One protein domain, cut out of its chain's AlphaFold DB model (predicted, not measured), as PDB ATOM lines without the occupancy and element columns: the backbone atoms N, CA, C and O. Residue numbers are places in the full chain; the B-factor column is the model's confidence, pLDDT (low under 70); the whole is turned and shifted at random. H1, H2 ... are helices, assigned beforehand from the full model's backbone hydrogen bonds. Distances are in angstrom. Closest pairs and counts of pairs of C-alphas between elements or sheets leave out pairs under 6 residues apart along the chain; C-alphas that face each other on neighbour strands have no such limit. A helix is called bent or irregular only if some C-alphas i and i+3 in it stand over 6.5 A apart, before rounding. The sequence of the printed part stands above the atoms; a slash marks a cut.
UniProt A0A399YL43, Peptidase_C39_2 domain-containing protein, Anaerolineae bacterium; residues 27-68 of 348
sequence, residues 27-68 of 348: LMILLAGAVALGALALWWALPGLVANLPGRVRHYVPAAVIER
ATOM      1  N   LEU A  27      29.957 -22.246 -10.891       85.88
ATOM      2  CA  LEU A  27      28.608 -22.295 -10.327       85.88
ATOM      3  C   LEU A  27      27.537 -22.040 -11.398       85.88
ATOM      4  O   LEU A  27      26.554 -22.769 -11.456       85.88
ATOM      5  N   MET A  28      27.744 -21.058 -12.281       87.88
ATOM      6  CA  MET A  28      26.808 -20.783 -13.375       87.88
ATOM      7  C   MET A  28      26.699 -21.935 -14.378       87.88
ATOM      8  O   MET A  28      25.591 -22.266 -14.789       87.88
ATOM      9  N   ILE A  29      27.814 -22.576 -14.739       89.88
ATOM     10  CA  ILE A  29      27.809 -23.745 -15.634       89.88
ATOM     11  C   ILE A  29      27.075 -24.923 -14.985       89.88
ATOM     12  O   ILE A  29      26.274 -25.578 -15.645       89.88
ATOM     13  N   LEU A  30      27.299 -25.174 -13.691       92.00
ATOM     14  CA  LEU A  30      26.602 -26.234 -12.957       92.00
ATOM     15  C   LEU A  30      25.096 -25.970 -12.860       92.00
ATOM     16  O   LEU A  30      24.307 -26.887 -13.067       92.00
ATOM     17  N   LEU A  31      24.689 -24.723 -12.604       93.31
ATOM     18  CA  LEU A  31      23.277 -24.335 -12.590       93.31
ATOM     19  C   LEU A  31      22.637 -24.485 -13.974       93.31
ATOM     20  O   LEU A  31      21.560 -25.064 -14.083       93.31
ATOM     21  N   ALA A  32      23.308 -24.030 -15.033       91.88
ATOM     22  CA  ALA A  32      22.827 -24.199 -16.403       91.88
ATOM     23  C   ALA A  32      22.705 -25.685 -16.782       91.88
ATOM     24  O   ALA A  32      21.702 -26.091 -17.364       91.88
ATOM     25  N   GLY A  33      23.682 -26.509 -16.392       94.25
ATOM     26  CA  GLY A  33      23.646 -27.960 -16.574       94.25
ATOM     27  C   GLY A  33      22.494 -28.620 -15.814       94.25
ATOM     28  O   GLY A  33      21.779 -29.437 -16.386       94.25
ATOM     29  N   ALA A  34      22.254 -28.228 -14.561       93.00
ATOM     30  CA  ALA A  34      21.138 -28.737 -13.765       93.00
ATOM     31  C   ALA A  34      19.773 -28.358 -14.365       93.00
ATOM     32  O   ALA A  34      18.883 -29.202 -14.438       93.00
ATOM     33  N   VAL A  35      19.619 -27.122 -14.855       94.75
ATOM     34  CA  VAL A  35      18.401 -26.678 -15.555       94.75
ATOM     35  C   VAL A  35      18.202 -27.459 -16.853       94.75
ATOM     36  O   VAL A  35      17.095 -27.927 -17.112       94.75
ATOM     37  N   ALA A  36      19.257 -27.657 -17.648       93.25
ATOM     38  CA  ALA A  36      19.186 -28.425 -18.890       93.25
ATOM     39  C   ALA A  36      18.821 -29.897 -18.642       93.25
ATOM     40  O   ALA A  36      17.967 -30.443 -19.336       93.25
ATOM     41  N   LEU A  37      19.410 -30.525 -17.621       94.44
ATOM     42  CA  LEU A  37      19.073 -31.892 -17.212       94.44
ATOM     43  C   LEU A  37      17.635 -31.991 -16.692       94.44
ATOM     44  O   LEU A  37      16.935 -32.936 -17.041       94.44
ATOM     45  N   GLY A  38      17.172 -31.007 -15.916       93.25
ATOM     46  CA  GLY A  38      15.782 -30.931 -15.466       93.25
ATOM     47  C   GLY A  38      14.798 -30.786 -16.629       93.25
ATOM     48  O   GLY A  38      13.793 -31.490 -16.675       93.25
ATOM     49  N   ALA A  39      15.110 -29.931 -17.605       91.06
ATOM     50  CA  ALA A  39      14.307 -29.764 -18.814       91.06
ATOM     51  C   ALA A  39      14.284 -31.038 -19.672       91.06
ATOM     52  O   ALA A  39      13.229 -31.413 -20.176       91.06
ATOM     53  N   LEU A  40      15.417 -31.737 -19.795       91.19
ATOM     54  CA  LEU A  40      15.509 -33.004 -20.521       91.19
ATOM     55  C   LEU A  40      14.742 -34.127 -19.813       91.19
ATOM     56  O   LEU A  40      14.029 -34.882 -20.466       91.19
ATOM     57  N   ALA A  41      14.842 -34.214 -18.484       89.81
ATOM     58  CA  ALA A  41      14.082 -35.170 -17.685       89.81
ATOM     59  C   ALA A  41      12.575 -34.908 -17.785       89.81
ATOM     60  O   ALA A  41      11.800 -35.847 -17.961       89.81
ATOM     61  N   LEU A  42      12.158 -33.637 -17.744       87.00
ATOM     62  CA  LEU A  42      10.765 -33.251 -17.952       87.00
ATOM     63  C   LEU A  42      10.301 -33.592 -19.371       87.00
ATOM     64  O   LEU A  42       9.247 -34.196 -19.519       87.00
ATOM     65  N   TRP A  43      11.092 -33.267 -20.397       84.56
ATOM     66  CA  TRP A  43      10.807 -33.607 -21.794       84.56
ATOM     67  C   TRP A  43      10.684 -35.118 -22.013       84.56
ATOM     68  O   TRP A  43       9.813 -35.561 -22.754       84.56
ATOM     69  N   TRP A  44      11.519 -35.917 -21.348       86.75
ATOM     70  CA  TRP A  44      11.469 -37.377 -21.415       86.75
ATOM     71  C   TRP A  44      10.278 -37.971 -20.647       86.75
ATOM     72  O   TRP A  44       9.679 -38.942 -21.102       86.75
ATOM     73  N   ALA A  45       9.898 -37.383 -19.510       83.88
ATOM     74  CA  ALA A  45       8.771 -37.847 -18.701       83.88
ATOM     75  C   ALA A  45       7.403 -37.393 -19.242       83.88
ATOM     76  O   ALA A  45       6.400 -38.076 -19.020       83.88
ATOM     77  N   LEU A  46       7.345 -36.259 -19.955       81.62
ATOM     78  CA  LEU A  46       6.103 -35.657 -20.450       81.62
ATOM     79  C   LEU A  46       5.263 -36.630 -21.298       81.62
ATOM     80  O   LEU A  46       4.067 -36.734 -21.029       81.62
ATOM     81  N   PRO A  47       5.840 -37.383 -22.262       78.50
ATOM     82  CA  PRO A  47       5.081 -38.327 -23.068       78.50
ATOM     83  C   PRO A  47       4.407 -39.406 -22.221       78.50
ATOM     84  O   PRO A  47       3.216 -39.654 -22.375       78.50
ATOM     85  N   GLY A  48       5.140 -39.994 -21.269       75.88
ATOM     86  CA  GLY A  48       4.601 -41.010 -20.366       75.88
ATOM     87  C   GLY A  48       3.524 -40.452 -19.436       75.88
ATOM     88  O   GLY A  48       2.515 -41.106 -19.194       75.88
ATOM     89  N   LEU A  49       3.692 -39.225 -18.944       78.94
ATOM     90  CA  LEU A  49       2.710 -38.589 -18.070       78.94
ATOM     91  C   LEU A  49       1.411 -38.264 -18.823       78.94
ATOM     92  O   LEU A  49       0.328 -38.560 -18.327       78.94
ATOM     93  N   VAL A  50       1.514 -37.735 -20.047       76.25
ATOM     94  CA  VAL A  50       0.367 -37.432 -20.922       76.25
ATOM     95  C   VAL A  50      -0.321 -38.711 -21.413       76.25
ATOM     96  O   VAL A  50      -1.550 -38.786 -21.401       76.25
ATOM     97  N   ALA A  51       0.443 -39.746 -21.773       69.19
ATOM     98  CA  ALA A  51      -0.089 -41.047 -22.184       69.19
ATOM     99  C   ALA A  51      -0.808 -41.797 -21.051       69.19
ATOM    100  O   ALA A  51      -1.643 -42.653 -21.336       69.19
ATOM    101  N   ASN A  52      -0.536 -41.455 -19.788       75.44
ATOM    102  CA  ASN A  52      -1.205 -42.014 -18.612       75.44
ATOM    103  C   ASN A  52      -2.322 -41.120 -18.056       75.44
ATOM    104  O   ASN A  52      -3.007 -41.514 -17.111       75.44
ATOM    105  N   LEU A  53      -2.556 -39.931 -18.628       76.19
ATOM    106  CA  LEU A  53      -3.705 -39.119 -18.231       76.19
ATOM    107  C   LEU A  53      -5.001 -39.881 -18.529       76.19
ATOM    108  O   LEU A  53      -5.108 -40.496 -19.594       76.19
ATOM    109  N   PRO A  54      -6.015 -39.806 -17.655       74.19
ATOM    110  CA  PRO A  54      -7.339 -40.309 -17.988       74.19
ATOM    111  C   PRO A  54      -7.866 -39.639 -19.263       74.19
ATOM    112  O   PRO A  54      -7.624 -38.446 -19.480       74.19
ATOM    113  N   GLY A  55      -8.592 -40.376 -20.105       67.81
ATOM    114  CA  GLY A  55      -9.137 -39.876 -21.370       67.81
ATOM    115  C   GLY A  55      -9.973 -38.605 -21.193       67.81
ATOM    116  O   GLY A  55      -9.828 -37.673 -21.984       67.81
ATOM    117  N   ARG A  56     -10.739 -38.508 -20.097       70.56
ATOM    118  CA  ARG A  56     -11.485 -37.289 -19.713       70.56
ATOM    119  C   ARG A  56     -10.604 -36.047 -19.518       70.56
ATOM    120  O   ARG A  56     -11.055 -34.933 -19.749       70.56
ATOM    121  N   VAL A  57      -9.359 -36.229 -19.067       73.38
ATOM    122  CA  VAL A  57      -8.414 -35.132 -18.796       73.38
ATOM    123  C   VAL A  57      -7.642 -34.763 -20.059       73.38
ATOM    124  O   VAL A  57      -7.345 -33.591 -20.271       73.38
ATOM    125  N   ARG A  58      -7.378 -35.738 -20.941       68.69
ATOM    126  CA  ARG A  58      -6.688 -35.512 -22.224       68.69
ATOM    127  C   ARG A  58      -7.402 -34.506 -23.121       68.69
ATOM    128  O   ARG A  58      -6.727 -33.810 -23.866       68.69
ATOM    129  N   HIS A  59      -8.725 -34.386 -23.019       63.94
ATOM    130  CA  HIS A  59      -9.490 -33.380 -23.761       63.94
ATOM    131  C   HIS A  59      -9.063 -31.933 -23.444       63.94
ATOM    132  O   HIS A  59      -9.138 -31.068 -24.308       63.94
ATOM    133  N   TYR A  60      -8.573 -31.665 -22.229       73.44
ATOM    134  CA  TYR A  60      -8.106 -30.331 -21.829       73.44
ATOM    135  C   TYR A  60      -6.642 -30.062 -22.204       73.44
ATOM    136  O   TYR A  60      -6.135 -28.964 -21.972       73.44
ATOM    137  N   VAL A  61      -5.941 -31.056 -22.757       73.69
ATOM    138  CA  VAL A  61      -4.553 -30.917 -23.197       73.69
ATOM    139  C   VAL A  61      -4.550 -30.428 -24.652       73.69
ATOM    140  O   VAL A  61      -5.250 -31.010 -25.480       73.69
ATOM    141  N   PRO A  62      -3.767 -29.391 -25.007       76.62
ATOM    142  CA  PRO A  62      -3.719 -28.880 -26.375       76.62
ATOM    143  C   PRO A  62      -3.384 -29.970 -27.405       76.62
ATOM    144  O   PRO A  62      -2.457 -30.755 -27.196       76.62
ATOM    145  N   ALA A  63      -4.083 -29.973 -28.546       64.69
ATOM    146  CA  ALA A  63      -3.932 -30.984 -29.604       64.69
ATOM    147  C   ALA A  63      -2.472 -31.165 -30.065       64.69
ATOM    148  O   ALA A  63      -2.000 -32.291 -30.199       64.69
ATOM    149  N   ALA A  64      -1.713 -30.068 -30.163       68.88
ATOM    150  CA  ALA A  64      -0.293 -30.082 -30.524       68.88
ATOM    151  C   ALA A  64       0.600 -30.904 -29.569       68.88
ATOM    152  O   ALA A  64       1.697 -31.312 -29.951       68.88
ATOM    153  N   VAL A  65       0.162 -31.124 -28.324       67.25
ATOM    154  CA  VAL A  65       0.859 -31.950 -27.327       67.25
ATOM    155  C   VAL A  65       0.422 -33.411 -27.440       67.25
ATOM    156  O   VAL A  65       1.255 -34.303 -27.334       67.25
ATOM    157  N   ILE A  66      -0.864 -33.661 -27.699       64.62
ATOM    158  CA  ILE A  66      -1.436 -35.004 -27.859       64.62
ATOM    159  C   ILE A  66      -0.876 -35.691 -29.119       64.62
ATOM    160  O   ILE A  66      -0.371 -36.810 -29.037       64.62
ATOM    161  N   GLU A  67      -0.890 -35.009 -30.268       65.88
ATOM    162  CA  GLU A  67      -0.449 -35.551 -31.570       65.88
ATOM    163  C   GLU A  67       1.026 -35.965 -31.596       65.88
ATOM    164  O   GLU A  67       1.431 -36.828 -32.369       65.88
ATOM    165  N   ARG A  68       1.849 -35.364 -30.733       65.69
ATOM    166  CA  ARG A  68       3.281 -35.677 -30.628       65.69
ATOM    167  C   ARG A  68       3.576 -36.873 -29.727       65.69
ATOM    168  O   ARG A  68       4.736 -37.257 -29.609       65.69
TER     169      ARG A  68
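Overview. This is residues 27 to 68 of the 348 residues of the protein "Peptidase_C39_2 domain-containing protein" of Anaerolineae bacterium (UniProt A0A399YL43). One long helix, H1, makes most of the length, and beyond it the backbone folds back in a small head with two short helices, H2 and H3. Residues 27 to 45 of H1 stick out free. The printed part has 42 residues with three named helices, in that order, and no named strand: all helix. It is only just extended, close to loose, with radius of gyration of the C-alphas 14.1 A and spans of 44 by 17 by 14 A.

Along the chain. H1, residues 27 to 51, runs 36.3 A from C-alpha 27 at (28.608, -22.295, -10.327). It has a kink of 30 degrees near residue 45 and is only just irregular: C-alphas 44 and 47 are 6.7 A apart. H2 is residues 55 to 58; H3, residues 63 to 66, ends at C-alpha 66 (-1.436, -35.004, -27.859).

Arrangement. H1 and H3 are close but not clearly touching; their closest C-alphas, Val 50 and Ile 66, are 7.6 A apart. In H1, 19 of 21 O i to N i+4 pairs are within hydrogen-bond range; H2 and H3 are too short for such a pair.

Size, cuts and confidence. The printed part has no cut, and both links are tight. Residues 51, 55, 58 to 59 and 63 to 68 have pLDDT under 70.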